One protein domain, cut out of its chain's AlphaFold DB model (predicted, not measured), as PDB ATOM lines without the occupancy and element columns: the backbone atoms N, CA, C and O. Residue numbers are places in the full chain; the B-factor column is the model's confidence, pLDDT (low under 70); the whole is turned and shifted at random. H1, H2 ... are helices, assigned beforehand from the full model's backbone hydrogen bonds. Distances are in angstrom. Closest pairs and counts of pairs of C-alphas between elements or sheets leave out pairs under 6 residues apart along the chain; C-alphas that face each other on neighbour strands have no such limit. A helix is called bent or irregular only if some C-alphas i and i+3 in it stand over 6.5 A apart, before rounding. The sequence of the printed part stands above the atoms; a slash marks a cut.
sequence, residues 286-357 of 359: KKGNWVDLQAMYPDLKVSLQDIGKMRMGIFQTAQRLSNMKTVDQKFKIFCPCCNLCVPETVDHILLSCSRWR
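This is residues 286 to 357 of the 359 residues of the protein "Reverse transcriptase domain-containing protein" of Smittium culicis (UniProt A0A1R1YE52). The longest helix, H2, folds back beside H1 as a helical hairpin at one end of the model, and two short helices, H3 and H4, make a small pair at the other end. Residues 312 to 317 run from H2 to H3, and a looped stretch, residues 333 to 345, leads back from H4 to H5, whose start comes near the end of H2; contacts between the helices are few. The printed part has 72 residues with five named helices, in the order H1, H2, H3, H4, H5, and no named strand; the class is all helix. It is only just loose, close to compact, with a radius of gyration of the C-alphas of 13.7 A, and spans 39 by 28 by 24 A.

H2, residues 298 to 311, is 19.4 A from first to last C-alpha and begins with C-alpha 298 at (-20.617, -18.796, -5.249). H2 is irregular: C-alphas 299 and 302 are 7.9 A apart. H1, residues 290 to 296, is 9.7 A long and begins with C-alpha 290 at (-26.380, -18.722, -14.680). H5, residues 346 to 352, is 9.8 A long and ends with C-alpha 352 at (-47.231, -21.301, -11.194); it is neither bent nor irregular, but only just: C-alphas 349 and 352 are 6.5 A apart. H3 is residues 318 to 323, and H4 is residues 329 to 332.

H2 and H1 touch and form a hairpin, a shallow tilt of 8 degrees, opposite ways; their closest C-alphas are those of Lys 301 and Gln 294, 5.2 A apart. H2 and H5 are close but not clearly touching: their closest C-alphas, those of Met 310 and Val 346, are 6.5 A apart. Their lines are about perpendicular, at 79 degrees. H2 and H3 are apart. H3 and H4 touch, with the C-alphas of Gln 319 and Lys 332 closest at 4.7 A. H5 is apart from H1, H3 and H4. Each O i to N i+4 pair is within hydrogen-bond range in H1, H3 and H5, and 8 of 10 are in H2; H4 is too short for such a pair.

The two C-alphas farthest apart in the domain, those of Met 296 and Gln 329, are 39.2 A apart. The printed part has no cut. The links from H1 to H2 and from H3 to H4 are tight, that from H2 to H3 is short, and that from H4 to H5 is long, with 13 residues. The mean pLDDT of the printed part is 90.7, and no printed residue is under 70.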
ATOM      1  N   LYS A 286     -31.344 -17.692 -25.560       75.81
ATOM      2  CA  LYS A 286     -30.094 -16.893 -25.528       75.81
ATOM      3  C   LYS A 286     -29.895 -16.070 -24.246       75.81
ATOM      4  O   LYS A 286     -28.936 -15.320 -24.155       75.81
ATOM      5  N   LYS A 287     -30.811 -16.166 -23.280       81.00
ATOM      6  CA  LYS A 287     -30.820 -15.326 -22.067       81.00
ATOM      7  C   LYS A 287     -30.188 -16.018 -20.849       81.00
ATOM      8  O   LYS A 287     -30.497 -15.670 -19.715       81.00
ATOM      9  N   GLY A 288     -29.400 -17.071 -21.063       80.69
ATOM     10  CA  GLY A 288     -28.783 -17.830 -19.977       80.69
ATOM     11  C   GLY A 288     -27.572 -17.085 -19.432       80.69
ATOM     12  O   GLY A 288     -26.637 -16.857 -20.185       80.69
ATOM     13  N   ASN A 289     -27.601 -16.721 -18.148       88.12
ATOM     14  CA  ASN A 289     -26.478 -16.065 -17.465       88.12
ATOM     15  C   ASN A 289     -26.082 -16.774 -16.152       88.12
ATOM     16  O   ASN A 289     -25.402 -16.224 -15.293       88.12
ATOM     17  N   TRP A 290     -26.554 -18.008 -15.949       90.94
ATOM     18  CA  TRP A 290     -26.380 -18.722 -14.680       90.94
ATOM     19  C   TRP A 290     -24.915 -19.091 -14.402       90.94
ATOM     20  O   TRP A 290     -24.534 -19.209 -13.241       90.94
ATOM     21  N   VAL A 291     -24.090 -19.253 -15.445       91.38
ATOM     22  CA  VAL A 291     -22.652 -19.541 -15.305       91.38
ATOM     23  C   VAL A 291     -21.905 -18.332 -14.740       91.38
ATOM     24  O   VAL A 291     -21.102 -18.505 -13.825       91.38
ATOM     25  N   ASP A 292     -22.192 -17.122 -15.224       91.25
ATOM     26  CA  ASP A 292     -21.541 -15.911 -14.717       91.25
ATOM     27  C   ASP A 292     -22.119 -15.512 -13.355       91.25
ATOM     28  O   ASP A 292     -21.371 -15.147 -12.449       91.25
ATOM     29  N   LEU A 293     -23.431 -15.690 -13.150       92.25
ATOM     30  CA  LEU A 293     -24.055 -15.549 -11.829       92.25
ATOM     31  C   LEU A 293     -23.429 -16.491 -10.796       92.25
ATOM     32  O   LEU A 293     -23.244 -16.091  -9.656       92.25
ATOM     33  N   GLN A 294     -23.050 -17.710 -11.185       91.38
ATOM     34  CA  GLN A 294     -22.366 -18.644 -10.289       91.38
ATOM     35  C   GLN A 294     -20.973 -18.137  -9.891       91.38
ATOM     36  O   GLN A 294     -20.515 -18.415  -8.787       91.38
ATOM     37  N   ALA A 295     -20.285 -17.421 -10.786       89.06
ATOM     38  CA  ALA A 295     -18.992 -16.820 -10.482       89.06
ATOM     39  C   ALA A 295     -19.125 -15.592  -9.567       89.06
ATOM     40  O   ALA A 295     -18.264 -15.389  -8.716       89.06
ATOM     41  N   MET A 296     -20.197 -14.808  -9.721       92.38
ATOM     42  CA  MET A 296     -20.486 -13.645  -8.872       92.38
ATOM     43  C   MET A 296     -21.051 -14.029  -7.499       92.38
ATOM     44  O   MET A 296     -20.735 -13.375  -6.512       92.38
ATOM     45  N   TYR A 297     -21.845 -15.100  -7.428       92.88
ATOM     46  CA  TYR A 297     -22.512 -15.571  -6.212       92.88
ATOM     47  C   TYR A 297     -22.219 -17.062  -5.967       92.88
ATOM     48  O   TYR A 297     -23.082 -17.915  -6.215       92.88
ATOM     49  N   PRO A 298     -21.009 -17.407  -5.486       87.25
ATOM     50  CA  PRO A 298     -20.617 -18.796  -5.249       87.25
ATOM     51  C   PRO A 298     -21.521 -19.539  -4.257       87.25
ATOM     52  O   PRO A 298     -21.692 -20.749  -4.392       87.25
ATOM     53  N   ASP A 299     -22.156 -18.836  -3.317       90.31
ATOM     54  CA  ASP A 299     -23.058 -19.443  -2.327       90.31
ATOM     55  C   ASP A 299     -24.341 -20.002  -2.966       90.31
ATOM     56  O   ASP A 299     -24.873 -21.025  -2.541       90.31
ATOM     57  N   LEU A 300     -24.803 -19.397  -4.068       90.56
ATOM     58  CA  LEU A 300     -25.990 -19.833  -4.821       90.56
ATOM     59  C   LEU A 300     -25.668 -20.880  -5.893       90.56
ATOM     60  O   LEU A 300     -26.498 -21.208  -6.747       90.56
ATOM     61  N   LYS A 301     -24.447 -21.416  -5.877       87.00
ATOM     62  CA  LYS A 301     -23.902 -22.278  -6.924       87.00
ATOM     63  C   LYS A 301     -24.790 -23.462  -7.281       87.00
ATOM     64  O   LYS A 301     -24.968 -23.732  -8.471       87.00
ATOM     65  N   VAL A 302     -25.294 -24.178  -6.277       86.50
ATOM     66  CA  VAL A 302     -26.107 -25.389  -6.471       86.50
ATOM     67  C   VAL A 302     -27.438 -25.026  -7.132       86.50
ATOM     68  O   VAL A 302     -27.787 -25.592  -8.167       86.50
ATOM     69  N   SER A 303     -28.119 -24.003  -6.617       89.50
ATOM     70  CA  SER A 303     -29.396 -23.521  -7.152       89.50
ATOM     71  C   SER A 303     -29.262 -22.994  -8.585       89.50
ATOM     72  O   SER A 303     -30.078 -23.317  -9.451       89.50
ATOM     73  N   LEU A 304     -28.197 -22.243  -8.885       91.44
ATOM     74  CA  LEU A 304     -27.920 -21.751 -10.240       91.44
ATOM     75  C   LEU A 304     -27.592 -22.890 -11.218       91.44
ATOM     76  O   LEU A 304     -27.985 -22.833 -12.385       91.44
ATOM     77  N   GLN A 305     -26.925 -23.953 -10.755       89.00
ATOM     78  CA  GLN A 305     -26.729 -25.160 -11.563       89.00
ATOM     79  C   GLN A 305     -28.051 -25.848 -11.881       89.00
ATOM     80  O   GLN A 305     -28.224 -26.315 -13.007       89.00
ATOM     81  N   ASP A 306     -28.991 -25.897 -10.941       90.19
ATOM     82  CA  ASP A 306     -30.308 -26.480 -11.186       90.19
ATOM     83  C   ASP A 306     -31.129 -25.655 -12.184       90.19
ATOM     84  O   ASP A 306     -31.739 -26.234 -13.087       90.19
ATOM     85  N   ILE A 307     -31.030 -24.321 -12.150       91.25
ATOM     86  CA  ILE A 307     -31.570 -23.451 -13.212       91.25
ATOM     87  C   ILE A 307     -30.932 -23.794 -14.564       91.25
ATOM     88  O   ILE A 307     -31.638 -23.971 -15.564       91.25
ATOM     89  N   GLY A 308     -29.607 -23.954 -14.609       91.25
ATOM     90  CA  GLY A 308     -28.906 -24.422 -15.805       91.25
ATOM     91  C   GLY A 308     -29.457 -25.763 -16.303       91.25
ATOM     92  O   GLY A 308     -29.767 -25.916 -17.488       91.25
ATOM     93  N   LYS A 309     -29.662 -26.728 -15.401       91.06
ATOM     94  CA  LYS A 309     -30.236 -28.043 -15.723       91.06
ATOM     95  C   LYS A 309     -31.659 -27.948 -16.269       91.06
ATOM     96  O   LYS A 309     -31.996 -28.686 -17.199       91.06
ATOM     97  N   MET A 310     -32.491 -27.055 -15.738       91.69
ATOM     98  CA  MET A 310     -33.843 -26.819 -16.255       91.69
ATOM     99  C   MET A 310     -33.778 -26.299 -17.693       91.69
ATOM    100  O   MET A 310     -34.398 -26.873 -18.590       91.69
ATOM    101  N   ARG A 311     -32.928 -25.297 -17.945       91.38
ATOM    102  CA  ARG A 311     -32.723 -24.686 -19.273       91.38
ATOM    103  C   ARG A 311     -32.119 -25.642 -20.306       91.38
ATOM    104  O   ARG A 311     -32.364 -25.507 -21.505       91.38
ATOM    105  N   MET A 312     -31.344 -26.622 -19.848       90.50
ATOM    106  CA  MET A 312     -30.787 -27.699 -20.671       90.50
ATOM    107  C   MET A 312     -31.739 -28.897 -20.828       90.50
ATOM    108  O   MET A 312     -31.434 -29.819 -21.587       90.50
ATOM    109  N   GLY A 313     -32.893 -28.895 -20.152       89.50
ATOM    110  CA  GLY A 313     -33.899 -29.955 -20.243       89.50
ATOM    111  C   GLY A 313     -33.519 -31.246 -19.525       89.50
ATOM    112  O   GLY A 313     -34.089 -32.293 -19.826       89.50
ATOM    113  N   ILE A 314     -32.587 -31.183 -18.578       89.94
ATOM    114  CA  ILE A 314     -31.995 -32.327 -17.860       89.94
ATOM    115  C   ILE A 314     -32.376 -32.362 -16.375       89.94
ATOM    116  O   ILE A 314     -32.037 -33.317 -15.684       89.94
ATOM    117  N   PHE A 315     -33.073 -31.337 -15.878       91.56
ATOM    118  CA  PHE A 315     -33.550 -31.303 -14.497       91.56
ATOM    119  C   PHE A 315     -34.528 -32.458 -14.218       91.56
ATOM    120  O   PHE A 315     -35.389 -32.775 -15.050       91.56
ATOM    121  N   GLN A 316     -34.364 -33.098 -13.061       89.88
ATOM    122  CA  GLN A 316     -35.133 -34.267 -12.637       89.88
ATOM    123  C   GLN A 316     -36.316 -33.831 -11.773       89.88
ATOM    124  O   GLN A 316     -36.260 -33.882 -10.553       89.88
ATOM    125  N   THR A 317     -37.386 -33.379 -12.422       92.94
ATOM    126  CA  THR A 317     -38.666 -33.095 -11.753       92.94
ATOM    127  C   THR A 317     -39.314 -34.376 -11.222       92.94
ATOM    128  O   THR A 317     -39.155 -35.432 -11.850       92.94
ATOM    129  N   ALA A 318     -40.155 -34.281 -10.192       93.31
ATOM    130  CA  ALA A 318     -40.910 -35.413  -9.652       93.31
ATOM    131  C   ALA A 318     -41.722 -36.152 -10.733       93.31
ATOM    132  O   ALA A 318     -41.696 -37.382 -10.786       93.31
ATOM    133  N   GLN A 319     -42.339 -35.427 -11.678       94.50
ATOM    134  CA  GLN A 319     -43.073 -36.035 -12.794       94.50
ATOM    135  C   GLN A 319     -42.175 -36.926 -13.671       94.50
ATOM    136  O   GLN A 319     -42.540 -38.044 -14.036       94.50
ATOM    137  N   ARG A 320     -40.969 -36.452 -14.002       91.31
ATOM    138  CA  ARG A 320     -39.984 -37.206 -14.799       91.31
ATOM    139  C   ARG A 320     -39.496 -38.450 -14.069       91.31
ATOM    140  O   ARG A 320     -39.473 -39.518 -14.673       91.31
ATOM    141  N   LEU A 321     -39.157 -38.326 -12.787       92.62
ATOM    142  CA  LEU A 321     -38.741 -39.464 -11.961       92.62
ATOM    143  C   LEU A 321     -39.865 -40.504 -11.832       92.62
ATOM    144  O   LEU A 321     -39.614 -41.708 -11.851       92.62
ATOM    145  N   SER A 322     -41.113 -40.043 -11.762       93.88
ATOM    146  CA  SER A 322     -42.304 -40.889 -11.713       93.88
ATOM    147  C   SER A 322     -42.550 -41.625 -13.037       93.88
ATOM    148  O   SER A 322     -42.830 -42.824 -13.058       93.88
ATOM    149  N   ASN A 323     -42.336 -40.950 -14.173       91.81
ATOM    150  CA  ASN A 323     -42.352 -41.578 -15.498       91.81
ATOM    151  C   ASN A 323     -41.243 -42.631 -15.664       91.81
ATOM    152  O   ASN A 323     -41.453 -43.631 -16.346       91.81
ATOM    153  N   MET A 324     -40.095 -42.439 -15.008       90.50
ATOM    154  CA  MET A 324     -39.003 -43.420 -14.945       90.50
ATOM    155  C   MET A 324     -39.252 -44.552 -13.935       90.50
ATOM    156  O   MET A 324     -38.413 -45.442 -13.818       90.50
ATOM    157  N   LYS A 325     -40.384 -44.540 -13.213       93.44
ATOM    158  CA  LYS A 325     -40.712 -45.483 -12.128       93.44
ATOM    159  C   LYS A 325     -39.676 -45.495 -10.992       93.44
ATOM    160  O   LYS A 325     -39.528 -46.495 -10.300       93.44
ATOM    161  N   THR A 326     -38.949 -44.392 -10.805       92.75
ATOM    162  CA  THR A 326     -37.974 -44.225  -9.714       92.75
ATOM    163  C   THR A 326     -38.642 -43.750  -8.424       92.75
ATOM    164  O   THR A 326     -38.171 -44.050  -7.334       92.75
ATOM    165  N   VAL A 327     -39.746 -43.013  -8.549       94.06
ATOM    166  CA  VAL A 327     -40.589 -42.563  -7.434       94.06
ATOM    167  C   VAL A 327     -42.042 -42.961  -7.683       94.06
ATOM    168  O   VAL A 327     -42.391 -43.417  -8.774       94.06
ATOM    169  N   ASP A 328     -42.883 -42.761  -6.671       93.88
ATOM    170  CA  ASP A 328     -44.320 -43.042  -6.700       93.88
ATOM    171  C   ASP A 328     -45.002 -42.469  -7.962       93.88
ATOM    172  O   ASP A 328     -44.745 -41.337  -8.392       93.88
ATOM    173  N   GLN A 329     -45.886 -43.267  -8.566       94.62
ATOM    174  CA  GLN A 329     -46.612 -42.916  -9.785       94.62
ATOM    175  C   GLN A 329     -47.601 -41.762  -9.589       94.62
ATOM    176  O   GLN A 329     -47.949 -41.101 -10.572       94.62
ATOM    177  N   LYS A 330     -47.994 -41.451  -8.345       93.75
ATOM    178  CA  LYS A 330     -48.858 -40.292  -8.050       93.75
ATOM    179  C   LYS A 330     -48.278 -38.968  -8.557       93.75
ATOM    180  O   LYS A 330     -49.018 -38.100  -9.011       93.75
ATOM    181  N   PHE A 331     -46.950 -38.833  -8.578       94.31
ATOM    182  CA  PHE A 331     -46.272 -37.610  -9.024       94.31
ATOM    183  C   PHE A 331     -46.375 -37.353 -10.538       94.31
ATOM    184  O   PHE A 331     -45.935 -36.306 -11.016       94.31
ATOM    185  N   LYS A 332     -46.998 -38.255 -11.311       92.50
ATOM    186  CA  LYS A 332     -47.380 -37.980 -12.708       92.50
ATOM    187  C   LYS A 332     -48.414 -36.866 -12.837       92.50
ATOM    188  O   LYS A 332     -48.424 -36.195 -13.867       92.50
ATOM    189  N   ILE A 333     -49.259 -36.698 -11.820       94.56
ATOM    190  CA  ILE A 333     -50.372 -35.735 -11.789       94.56
ATOM    191  C   ILE A 333     -50.350 -34.837 -10.546       94.56
ATOM    192  O   ILE A 333     -51.164 -33.931 -10.444       94.56
ATOM    193  N   PHE A 334     -49.427 -35.077  -9.614       94.06
ATOM    194  CA  PHE A 334     -49.361 -34.399  -8.324       94.06
ATOM    195  C   PHE A 334     -48.012 -33.711  -8.113       94.06
ATOM    196  O   PHE A 334     -46.962 -34.271  -8.449       94.06
ATOM    197  N   CYS A 335     -48.031 -32.525  -7.504       93.81
ATOM    198  CA  CYS A 335     -46.832 -31.753  -7.205       93.81
ATOM    199  C   CYS A 335     -46.484 -31.864  -5.714       93.81
ATOM    200  O   CYS A 335     -47.266 -31.404  -4.880       93.81
ATOM    201  N   PRO A 336     -45.301 -32.396  -5.345       92.81
ATOM    202  CA  PRO A 336     -44.894 -32.521  -3.945       92.81
ATOM    203  C   PRO A 336     -44.575 -31.172  -3.288       92.81
ATOM    204  O   PRO A 336     -44.450 -31.095  -2.071       92.81
ATOM    205  N   CYS A 337     -44.399 -30.106  -4.074       91.12
ATOM    206  CA  CYS A 337     -44.042 -28.795  -3.545       91.12
ATOM    207  C   CYS A 337     -45.260 -28.020  -3.034       91.12
ATOM    208  O   CYS A 337     -45.189 -27.438  -1.956       91.12
ATOM    209  N   CYS A 338     -46.351 -27.988  -3.803       92.00
ATOM    210  CA  CYS A 338     -47.566 -27.238  -3.464       92.00
ATOM    211  C   CYS A 338     -48.743 -28.113  -3.020       92.00
ATOM    212  O   CYS A 338     -49.792 -27.575  -2.681       92.00
ATOM    213  N   ASN A 339     -48.590 -29.439  -3.051       90.25
ATOM    214  CA  ASN A 339     -49.632 -30.416  -2.735       90.25
ATOM    215  C   ASN A 339     -50.917 -30.291  -3.573       90.25
ATOM    216  O   ASN A 339     -51.983 -30.742  -3.158       90.25
ATOM    217  N   LEU A 340     -50.828 -29.695  -4.765       91.19
ATOM    218  CA  LEU A 340     -51.946 -29.587  -5.699       91.19
ATOM    219  C   LEU A 340     -51.931 -30.739  -6.714       91.19
ATOM    220  O   LEU A 340     -50.872 -31.279  -7.053       91.19
ATOM    221  N   CYS A 341     -53.113 -31.068  -7.245       92.44
ATOM    222  CA  CYS A 341     -53.312 -32.044  -8.326       92.44
ATOM    223  C   CYS A 341     -52.883 -31.463  -9.686       92.44
ATOM    224  O   CYS A 341     -53.677 -31.287 -10.609       92.44
ATOM    225  N   VAL A 342     -51.612 -31.081  -9.769       92.56
ATOM    226  CA  VAL A 342     -50.935 -30.643 -10.987       92.56
ATOM    227  C   VAL A 342     -49.566 -31.319 -11.055       92.56
ATOM    228  O   VAL A 342     -48.907 -31.459 -10.025       92.56
ATOM    229  N   PRO A 343     -49.086 -31.746 -12.232       93.19
ATOM    230  CA  PRO A 343     -47.760 -32.335 -12.345       93.19
ATOM    231  C   PRO A 343     -46.656 -31.321 -12.024       93.19
ATOM    232  O   PRO A 343     -46.663 -30.192 -12.526       93.19
ATOM    233  N   GLU A 344     -45.644 -31.748 -11.266       94.12
ATOM    234  CA  GLU A 344     -44.427 -30.956 -11.066       94.12
ATOM    235  C   GLU A 344     -43.599 -30.929 -12.361       94.12
ATOM    236  O   GLU A 344     -42.765 -31.794 -12.613       94.12
ATOM    237  N   THR A 345     -43.858 -29.941 -13.211       93.06
ATOM    238  CA  THR A 345     -43.062 -29.636 -14.408       93.06
ATOM    239  C   THR A 345     -42.115 -28.467 -14.141       93.06
ATOM    240  O   THR A 345     -42.295 -27.722 -13.181       93.06
ATOM    241  N   VAL A 346     -41.126 -28.249 -15.017       91.81
ATOM    242  CA  VAL A 346     -40.246 -27.063 -14.935       91.81
ATOM    243  C   VAL A 346     -41.060 -25.764 -14.971       91.81
ATOM    244  O   VAL A 346     -40.806 -24.865 -14.177       91.81
ATOM    245  N   ASP A 347     -42.068 -25.683 -15.843       90.75
ATOM    246  CA  ASP A 347     -42.930 -24.501 -15.941       90.75
ATOM    247  C   ASP A 347     -43.768 -24.318 -14.675       90.75
ATOM    248  O   ASP A 347     -43.913 -23.197 -14.193       90.75
ATOM    249  N   HIS A 348     -44.266 -25.414 -14.093       92.50
ATOM    250  CA  HIS A 348     -44.977 -25.343 -12.825       92.50
ATOM    251  C   HIS A 348     -44.077 -24.806 -11.710       92.50
ATOM    252  O   HIS A 348     -44.448 -23.834 -11.058       92.50
ATOM    253  N   ILE A 349     -42.882 -25.382 -11.536       91.50
ATOM    254  CA  ILE A 349     -41.921 -24.957 -10.508       91.50
ATOM    255  C   ILE A 349     -41.610 -23.462 -10.631       91.50
ATOM    256  O   ILE A 349     -41.604 -22.770  -9.617       91.50
ATOM    257  N   LEU A 350     -41.351 -22.970 -11.847       87.88
ATOM    258  CA  LEU A 350     -40.861 -21.606 -12.062       87.88
ATOM    259  C   LEU A 350     -41.963 -20.540 -12.137       87.88
ATOM    260  O   LEU A 350     -41.689 -19.392 -11.804       87.88
ATOM    261  N   LEU A 351     -43.166 -20.877 -12.618       87.62
ATOM    262  CA  LEU A 351     -44.163 -19.869 -13.012       87.62
ATOM    263  C   LEU A 351     -45.480 -19.943 -12.236       87.62
ATOM    264  O   LEU A 351     -46.183 -18.939 -12.157       87.62
ATOM    265  N   SER A 352     -45.865 -21.111 -11.711       89.31
ATOM    266  CA  SER A 352     -47.231 -21.301 -11.194       89.31
ATOM    267  C   SER A 352     -47.346 -22.082  -9.889       89.31
ATOM    268  O   SER A 352     -48.451 -22.210  -9.360       89.31
ATOM    269  N   CYS A 353     -46.243 -22.588  -9.334       91.69
ATOM    270  CA  CYS A 353     -46.261 -23.307  -8.069       91.69
ATOM    271  C   CYS A 353     -46.654 -22.366  -6.926       91.69
ATOM    272  O   CYS A 353     -45.945 -21.408  -6.618       91.69
ATOM    273  N   SER A 354     -47.784 -22.656  -6.275       89.44
ATOM    274  CA  SER A 354     -48.322 -21.826  -5.190       89.44
ATOM    275  C   SER A 354     -47.426 -21.783  -3.955       89.44
ATOM    276  O   SER A 354     -47.543 -20.843  -3.183       89.44
ATOM    277  N   ARG A 355     -46.480 -22.721  -3.809       89.00
ATOM    278  CA  ARG A 355     -45.447 -22.685  -2.762       89.00
ATOM    279  C   ARG A 355     -44.627 -21.390  -2.781       89.00
ATOM    280  O   ARG A 355     -44.148 -20.967  -1.737       89.00
ATOM    281  N   TRP A 356     -44.434 -20.794  -3.958       86.25
ATOM    282  CA  TRP A 356     -43.616 -19.590  -4.137       86.25
ATOM    283  C   TRP A 356     -44.435 -18.303  -4.192       86.25
ATOM    284  O   TRP A 356     -43.858 -17.230  -4.354       86.25
ATOM    285  N   ARG A 357     -45.766 -18.386  -4.090       80.31
ATOM    286  CA  ARG A 357     -46.580 -17.183  -3.911       80.31
ATOM    287  C   ARG A 357     -46.332 -16.699  -2.488       80.31
ATOM    288  O   ARG A 357     -46.672 -17.396  -1.538       80.31
TER     289      ARG A 357